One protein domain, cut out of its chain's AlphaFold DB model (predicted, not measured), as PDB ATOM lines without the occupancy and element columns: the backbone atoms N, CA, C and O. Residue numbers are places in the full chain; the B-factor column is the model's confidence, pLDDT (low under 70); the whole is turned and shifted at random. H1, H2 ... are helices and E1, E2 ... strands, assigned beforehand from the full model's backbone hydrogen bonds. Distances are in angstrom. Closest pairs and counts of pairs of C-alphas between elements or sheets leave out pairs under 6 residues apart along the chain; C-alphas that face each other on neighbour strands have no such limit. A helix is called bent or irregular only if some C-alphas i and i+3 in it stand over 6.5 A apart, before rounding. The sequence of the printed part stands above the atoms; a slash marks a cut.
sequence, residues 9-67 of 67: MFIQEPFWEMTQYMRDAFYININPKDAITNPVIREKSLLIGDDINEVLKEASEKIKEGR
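AT A GLANCE: This is residues 9 to 67 of the 67 residues of an uncharacterized protein of Lactobacillus kefiranofaciens subsp. kefirgranum DSM 10550 = JCM 8572 (UniProt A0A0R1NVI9). What shape does the model make? Two short parallel strands, E1 and E2, lie side by side in the middle, with H1 and H2 touching each other to one side of the pair and H3 going off on the other side as an arm. Residues 57 to 67, of which 57 to 65 belong to H3, stick out from the body. What is it made of? The printed part has 59 residues with three named helices and two named strands, in the order H1, E1, H2, E2, H3; the sheet's order is E1, E2, and the class is mixed, helices and strands. How closely is it gathered? It is loose, with a radius of gyration of the C-alphas of 13.1 A and spans of 34 by 27 by 20 A.

HOW THE PARTS SIT: How do the strands pair? E1, residues 27 to 30, and E2, residues 45 to 48, are parallel neighbours at 7 degrees, and C-alphas 27 and 45 face each other at 4.6 A. N 46 and O 27, 2.8 A apart, and N 29 and O 46, 2.9 A apart, are within hydrogen-bond range. What joins them? With H2, residues 39 to 44, they form a strand-helix-strand unit, two parallel strands with a helix between them along the chain, and its crossover is right-handed. How do the helices stand? H1, residues 12 to 21, touches H2 at a steep tilt of 66 degrees, the same way, and their closest C-alphas, of Gln 20 and Ile 41, are 5.9 A apart. The closest C-alphas of H1 and E1, of Thr 19 and Tyr 27, are 6.2 A apart. H3, residues 52 to 65, is apart from H1 and H2, and its closest C-alpha pair with E1 is Ile 30 and Ile 52, 6.3 A. What do the helices' backbones show? Every O i to N i+4 pair is within hydrogen-bond range in H1 and H3; in H2 it is 0 of 2, beside 2 of 3 O i to N i+3 pairs.

IN THESE COORDINATES: Where are the strands? E1 begins at C-alpha 27, (123.142, 173.516, 128.927), and is 10.0 A long; E2 is 9.9 A long. Where are the helices? H1 begins at C-alpha 12, (124.027, 180.254, 121.607), and is 14.7 A long; H3 is 20.2 A long and ends at C-alpha 65, (133.079, 172.735, 151.268). Is any helix irregular? H2, 9.9 A long, is irregular: C-alphas 40 and 43 are 7.9 A apart.

THE WHOLE: How far does it reach? The two C-alphas farthest apart, of Met 9 and Arg 67, are 38.0 A apart. Is there a cut or a long link? The printed part has no cut and no long link; the link E1 to H2, 8 residues, is short and the other three are tight. Where is confidence low? The mean pLDDT of the printed part is 94.0, and residue 67, the chain's last, is under 70.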
ATOM      1  N   MET A   9     124.258 182.889 116.479       94.50
ATOM      2  CA  MET A   9     124.827 181.855 115.611       94.50
ATOM      3  C   MET A   9     126.258 181.426 115.973       94.50
ATOM      4  O   MET A   9     126.668 180.333 115.600       94.50
ATOM      5  N   PHE A  10     127.040 182.247 116.690       94.44
ATOM      6  CA  PHE A  10     128.424 181.882 117.034       94.44
ATOM      7  C   PHE A  10     128.533 181.008 118.282       94.44
ATOM      8  O   PHE A  10     129.494 180.254 118.410       94.44
ATOM      9  N   ILE A  11     127.599 181.141 119.229       94.00
ATOM     10  CA  ILE A  11     127.702 180.463 120.529       94.00
ATOM     11  C   ILE A  11     126.361 179.876 120.958       94.00
ATOM     12  O   ILE A  11     126.287 178.685 121.235       94.00
ATOM     13  N   GLN A  12     125.301 180.686 121.031       94.00
ATOM     14  CA  GLN A  12     124.027 180.254 121.607       94.00
ATOM     15  C   GLN A  12     123.390 179.108 120.810       94.00
ATOM     16  O   GLN A  12     123.082 178.070 121.390       94.00
ATOM     17  N   GLU A  13     123.238 179.272 119.497       95.19
ATOM     18  CA  GLU A  13     122.596 178.271 118.638       95.19
ATOM     19  C   GLU A  13     123.424 176.978 118.520       95.19
ATOM     20  O   GLU A  13     122.859 175.914 118.795       95.19
ATOM     21  N   PRO A  14     124.749 177.015 118.251       96.81
ATOM     22  CA  PRO A  14     125.555 175.794 118.209       96.81
ATOM     23  C   PRO A  14     125.554 175.022 119.532       96.81
ATOM     24  O   PRO A  14     125.530 173.795 119.541       96.81
ATOM     25  N   PHE A  15     125.552 175.712 120.680       96.94
ATOM     26  CA  PHE A  15     125.527 175.038 121.981       96.94
ATOM     27  C   PHE A  15     124.167 174.403 122.280       96.94
ATOM     28  O   PHE A  15     124.119 173.329 122.889       96.94
ATOM     29  N   TRP A  16     123.067 175.018 121.840       96.75
ATOM     30  CA  TRP A  16     121.750 174.388 121.915       96.75
ATOM     31  C   TRP A  16     121.692 173.119 121.069       96.75
ATOM     32  O   TRP A  16     121.249 172.081 121.559       96.75
ATOM     33  N   GLU A  17     122.205 173.186 119.841       97.50
ATOM     34  CA  GLU A  17     122.267 172.046 118.929       97.50
ATOM     35  C   GLU A  17     123.106 170.897 119.512       97.50
ATOM     36  O   GLU A  17     122.640 169.759 119.596       97.50
ATOM     37  N   MET A  18     124.304 171.195 120.026       97.56
ATOM     38  CA  MET A  18     125.143 170.196 120.693       97.56
ATOM     39  C   MET A  18     124.440 169.562 121.897       97.56
ATOM     40  O   MET A  18     124.484 168.343 122.056       97.56
ATOM     41  N   THR A  19     123.755 170.355 122.728       97.56
ATOM     42  CA  THR A  19     123.036 169.837 123.907       97.56
ATOM     43  C   THR A  19     121.889 168.913 123.507       97.56
ATOM     44  O   THR A  19     121.617 167.934 124.206       97.56
ATOM     45  N   GLN A  20     121.225 169.190 122.385       97.12
ATOM     46  CA  GLN A  20     120.174 168.331 121.854       97.12
ATOM     47  C   GLN A  20     120.729 166.965 121.429       97.12
ATOM     48  O   GLN A  20     120.156 165.939 121.790       97.12
ATOM     49  N   TYR A  21     121.849 166.938 120.700       96.88
ATOM     50  CA  TYR A  21     122.402 165.696 120.148       96.88
ATOM     51  C   TYR A  21     123.245 164.884 121.136       96.88
ATOM     52  O   TYR A  21     123.271 163.655 121.068       96.88
ATOM     53  N   MET A  22     123.945 165.536 122.063       97.31
ATOM     54  CA  MET A  22     124.805 164.854 123.028       97.31
ATOM     55  C   MET A  22     123.982 164.362 124.214       97.31
ATOM     56  O   MET A  22     123.568 165.156 125.057       97.31
ATOM     57  N   ARG A  23     123.767 163.043 124.306       93.81
ATOM     58  CA  ARG A  23     122.920 162.414 125.336       93.81
ATOM     59  C   ARG A  23     123.212 162.926 126.749       93.81
ATOM     60  O   ARG A  23     122.289 163.366 127.424       93.81
ATOM     61  N   ASP A  24     124.488 162.972 127.120       96.38
ATOM     62  CA  ASP A  24     124.931 163.234 128.494       96.38
ATOM     63  C   ASP A  24     125.376 164.703 128.719       96.38
ATOM     64  O   ASP A  24     126.015 165.021 129.719       96.38
ATOM     65  N   ALA A  25     125.055 165.615 127.789       97.50
ATOM     66  CA  ALA A  25     125.366 167.044 127.902       97.50
ATOM     67  C   ALA A  25     124.246 167.847 128.581       97.50
ATOM     68  O   ALA A  25     123.065 167.571 128.379       97.50
ATOM     69  N   PHE A  26     124.627 168.906 129.299       97.38
ATOM     70  CA  PHE A  26     123.716 169.873 129.915       97.38
ATOM     71  C   PHE A  26     124.037 171.289 129.442       97.38
ATOM     72  O   PHE A  26     125.204 171.647 129.269       97.38
ATOM     73  N   TYR A  27     123.003 172.109 129.281       97.38
ATOM     74  CA  TYR A  27     123.142 173.516 128.927       97.38
ATOM     75  C   TYR A  27     122.943 174.397 130.159       97.38
ATOM     76  O   TYR A  27     121.855 174.447 130.724       97.38
ATOM     77  N   ILE A  28     123.980 175.124 130.574       96.56
ATOM     78  CA  ILE A  28     123.892 176.063 131.698       96.56
ATOM     79  C   ILE A  28     124.071 177.483 131.164       96.56
ATOM     80  O   ILE A  28     125.131 177.832 130.638       96.56
ATOM     81  N   ASN A  29     123.038 178.314 131.300       95.38
ATOM     82  CA  ASN A  29     123.087 179.723 130.921       95.38
ATOM     83  C   ASN A  29     123.068 180.600 132.170       95.38
ATOM     84  O   ASN A  29     122.070 180.643 132.879       95.38
ATOM     85  N   ILE A  30     124.174 181.306 132.400       95.25
ATOM     86  CA  ILE A  30     124.310 182.329 133.437       95.25
ATOM     87  C   ILE A  30     124.313 183.682 132.732       95.25
ATOM     88  O   ILE A  30     125.274 184.008 132.011       95.25
ATOM     89  N   ASN A  31     123.219 184.425 132.876       92.31
ATOM     90  CA  ASN A  31     123.056 185.742 132.276       92.31
ATOM     91  C   ASN A  31     121.962 186.544 133.013       92.31
ATOM     92  O   ASN A  31     120.812 186.109 133.008       92.31
ATOM     93  N   PRO A  32     122.261 187.740 133.554       90.62
ATOM     94  CA  PRO A  32     121.286 188.529 134.310       90.62
ATOM     95  C   PRO A  32     120.145 189.114 133.465       90.62
ATOM     96  O   PRO A  32     119.147 189.581 134.006       90.62
ATOM     97  N   LYS A  33     120.291 189.140 132.134       87.50
ATOM     98  CA  LYS A  33     119.286 189.697 131.214       87.50
ATOM     99  C   LYS A  33     118.608 188.618 130.377       87.50
ATOM    100  O   LYS A  33     117.388 188.581 130.293       87.50
ATOM    101  N   ASP A  34     119.406 187.736 129.776       87.56
ATOM    102  CA  ASP A  34     118.954 186.770 128.769       87.56
ATOM    103  C   ASP A  34     119.213 185.314 129.206       87.56
ATOM    104  O   ASP A  34     119.813 184.516 128.474       87.56
ATOM    105  N   ALA A  35     118.778 184.943 130.414       91.38
ATOM    106  CA  ALA A  35     118.793 183.553 130.878       91.38
ATOM    107  C   ALA A  35     117.698 182.736 130.166       91.38
ATOM    108  O   ALA A  35     116.611 182.511 130.694       91.38
ATOM    109  N   ILE A  36     117.981 182.310 128.933       93.44
ATOM    110  CA  ILE A  36     117.044 181.588 128.059       93.44
ATOM    111  C   ILE A  36     117.658 180.311 127.476       93.44
ATOM    112  O   ILE A  36     118.880 180.157 127.423       93.44
ATOM    113  N   THR A  37     116.791 179.420 126.992       95.75
ATOM    114  CA  THR A  37     117.153 178.189 126.274       95.75
ATOM    115  C   THR A  37     116.150 177.888 125.157       95.75
ATOM    116  O   THR A  37     115.078 178.498 125.099       95.75
ATOM    117  N   ASN A  38     116.480 176.928 124.293       95.00
ATOM    118  CA  ASN A  38     115.551 176.365 123.321       95.00
ATOM    119  C   ASN A  38     114.568 175.399 124.025       95.00
ATOM    120  O   ASN A  38     115.016 174.547 124.800       95.00
ATOM    121  N   PRO A  39     113.246 175.483 123.761       95.62
ATOM    122  CA  PRO A  39     112.246 174.588 124.350       95.62
ATOM    123  C   PRO A  39     112.576 173.094 124.244       95.62
ATOM    124  O   PRO A  39     112.288 172.353 125.181       95.62
ATOM    125  N   VAL A  40     113.222 172.661 123.155       96.06
ATOM    126  CA  VAL A  40     113.554 171.246 122.904       96.06
ATOM    127  C   VAL A  40     114.551 170.688 123.923       96.06
ATOM    128  O   VAL A  40     114.492 169.512 124.261       96.06
ATOM    129  N   ILE A  41     115.440 171.526 124.464       97.31
ATOM    130  CA  ILE A  41     116.453 171.115 125.449       97.31
ATOM    131  C   ILE A  41     116.130 171.605 126.863       97.31
ATOM    132  O   ILE A  41     117.009 171.612 127.727       97.31
ATOM    133  N   ARG A  42     114.891 172.051 127.119       96.75
ATOM    134  CA  ARG A  42     114.505 172.653 128.403       96.75
ATOM    135  C   ARG A  42     114.791 171.731 129.587       96.75
ATOM    136  O   ARG A  42     115.297 172.201 130.596       96.75
ATOM    137  N   GLU A  43     114.540 170.435 129.438       96.94
ATOM    138  CA  GLU A  43     114.797 169.428 130.480       96.94
ATOM    139  C   GLU A  43     116.292 169.221 130.768       96.94
ATOM    140  O   GLU A  43     116.667 168.773 131.847       96.94
ATOM    141  N   LYS A  44     117.156 169.591 129.819       97.38
ATOM    142  CA  LYS A  44     118.620 169.505 129.917       97.38
ATOM    143  C   LYS A  44     119.259 170.856 130.240       97.38
ATOM    144  O   LYS A  44     120.476 171.000 130.122       97.38
ATOM    145  N   SER A  45     118.448 171.861 130.581       97.62
ATOM    146  CA  SER A  45     118.895 173.241 130.740       97.62
ATOM    147  C   SER A  45     118.756 173.740 132.175       97.62
ATOM    148  O   SER A  45     117.708 173.580 132.795       97.62
ATOM    149  N   LEU A  46     119.777 174.448 132.655       96.94
ATOM    150  CA  LEU A  46     119.731 175.249 133.874       96.94
ATOM    151  C   LEU A  46     119.915 176.728 133.514       96.94
ATOM    152  O   LEU A  46     120.900 177.108 132.880       96.94
ATOM    153  N   LEU A  47     118.948 177.556 133.905       96.25
ATOM    154  CA  LEU A  47     118.921 178.988 133.614       96.25
ATOM    155  C   LEU A  47     119.136 179.765 134.908       96.25
ATOM    156  O   LEU A  47     118.342 179.638 135.836       96.25
ATOM    157  N   ILE A  48     120.202 180.557 134.959       96.06
ATOM    158  CA  ILE A  48     120.602 181.347 136.121       96.06
ATOM    159  C   ILE A  48     120.586 182.821 135.711       96.06
ATOM    160  O   ILE A  48     121.384 183.259 134.880       96.06
ATOM    161  N   GLY A  49     119.629 183.558 136.275       94.69
ATOM    162  CA  GLY A  49     119.347 184.964 135.973       94.69
ATOM    163  C   GLY A  49     120.085 185.967 136.860       94.69
ATOM    164  O   GLY A  49     119.677 187.122 136.917       94.69
ATOM    165  N   ASP A  50     121.130 185.533 137.560       94.31
ATOM    166  CA  ASP A  50     121.853 186.339 138.543       94.31
ATOM    167  C   ASP A  50     123.188 186.870 137.994       94.31
ATOM    168  O   ASP A  50     123.612 186.548 136.876       94.31
ATOM    169  N   ASP A  51     123.856 187.711 138.789       93.56
ATOM    170  CA  ASP A  51     125.190 188.214 138.466       93.56
ATOM    171  C   ASP A  51     126.204 187.067 138.348       93.56
ATOM    172  O   ASP A  51     126.283 186.170 139.189       93.56
ATOM    173  N   ILE A  52     127.011 187.108 137.286       92.94
ATOM    174  CA  ILE A  52     127.955 186.035 136.965       92.94
ATOM    175  C   ILE A  52     129.023 185.885 138.058       92.94
ATOM    176  O   ILE A  52     129.417 184.757 138.355       92.94
ATOM    177  N   ASN A  53     129.500 186.986 138.653       94.06
ATOM    178  CA  ASN A  53     130.534 186.913 139.685       94.06
ATOM    179  C   ASN A  53     129.986 186.276 140.958       94.06
ATOM    180  O   ASN A  53     130.641 185.393 141.508       94.06
ATOM    181  N   GLU A  54     128.793 186.680 141.395       95.44
ATOM    182  CA  GLU A  54     128.165 186.128 142.601       95.44
ATOM    183  C   GLU A  54     127.892 184.625 142.449       95.44
ATOM    184  O   GLU A  54     128.309 183.832 143.294       95.44
ATOM    185  N   VAL A  55     127.315 184.208 141.316       94.75
ATOM    186  CA  VAL A  55     127.027 182.790 141.028       94.75
ATOM    187  C   VAL A  55     128.300 181.944 141.033       94.75
ATOM    188  O   VAL A  55     128.332 180.857 141.611       94.75
ATOM    189  N   LEU A  56     129.370 182.417 140.387       94.38
ATOM    190  CA  LEU A  56     130.629 181.670 140.329       94.38
ATOM    191  C   LEU A  56     131.354 181.651 141.677       94.38
ATOM    192  O   LEU A  56     132.008 180.655 141.998       94.38
ATOM    193  N   LYS A  57     131.239 182.719 142.469       96.50
ATOM    194  CA  LYS A  57     131.789 182.776 143.823       96.50
ATOM    195  C   LYS A  57     131.104 181.753 144.727       96.50
ATOM    196  O   LYS A  57     131.801 180.928 145.312       96.50
ATOM    197  N   GLU A  58     129.773 181.733 144.750       95.69
ATOM    198  CA  GLU A  58     128.995 180.764 145.529       95.69
ATOM    199  C   GLU A  58     129.287 179.322 145.083       95.69
ATOM    200  O   GLU A  58     129.522 178.438 145.908       95.69
ATOM    201  N   ALA A  59     129.344 179.070 143.769       94.31
ATOM    202  CA  ALA A  59     129.689 177.752 143.241       94.31
ATOM    203  C   ALA A  59     131.100 177.310 143.672       94.31
ATOM    204  O   ALA A  59     131.305 176.154 144.045       94.31
ATOM    205  N   SER A  60     132.072 178.226 143.652       96.12
ATOM    206  CA  SER A  60     133.448 177.969 144.092       96.12
ATOM    207  C   SER A  60     133.530 177.654 145.586       96.12
ATOM    208  O   SER A  60     134.253 176.736 145.976       96.12
ATOM    209  N   GLU A  61     132.781 178.374 146.422       96.69
ATOM    210  CA  GLU A  61     132.687 178.121 147.865       96.69
ATOM    211  C   GLU A  61     132.095 176.731 148.141       96.69
ATOM    212  O   GLU A  61     132.743 175.918 148.801       96.69
ATOM    213  N   LYS A  62     130.964 176.381 147.512       94.75
ATOM    214  CA  LYS A  62     130.340 175.051 147.651       94.75
ATOM    215  C   LYS A  62     131.250 173.899 147.214       94.75
ATOM    216  O   LYS A  62     131.266 172.847 147.846       94.75
ATOM    217  N   ILE A  63     132.029 174.079 146.143       94.81
ATOM    218  CA  ILE A  63     132.990 173.059 145.679       94.81
ATOM    219  C   ILE A  63     134.117 172.845 146.699       94.81
ATOM    220  O   ILE A  63     134.637 171.734 146.804       94.81
ATOM    221  N   LYS A  64     134.519 173.888 147.435       92.25
ATOM    222  CA  LYS A  64     135.536 173.776 148.491       92.25
ATOM    223  C   LYS A  64     134.990 173.098 149.743       92.25
ATOM    224  O   LYS A  64     135.728 172.344 150.355       92.25
ATOM    225  N   GLU A  65     133.736 173.356 150.106       88.00
ATOM    226  CA  GLU A  65     133.079 172.735 151.268       88.00
ATOM    227  C   GLU A  65     132.764 171.247 151.055       88.00
ATOM    228  O   GLU A  65     132.743 170.475 152.007       88.00
ATOM    229  N   GLY A  66     132.520 170.839 149.806       72.25
ATOM    230  CA  GLY A  66     132.277 169.444 149.429       72.25
ATOM    231  C   GLY A  66     133.535 168.605 149.161       72.25
ATOM    232  O   GLY A  66     133.402 167.485 148.663       72.25
ATOM    233  N   ARG A  67     134.736 169.139 149.422       54.38
ATOM    234  CA  ARG A  67     136.032 168.443 149.333       54.38
ATOM    235  C   ARG A  67     136.615 168.207 150.717       54.38
ATOM    236  O   ARG A  67     137.282 167.160 150.864       54.38
TER     237      ARG A  67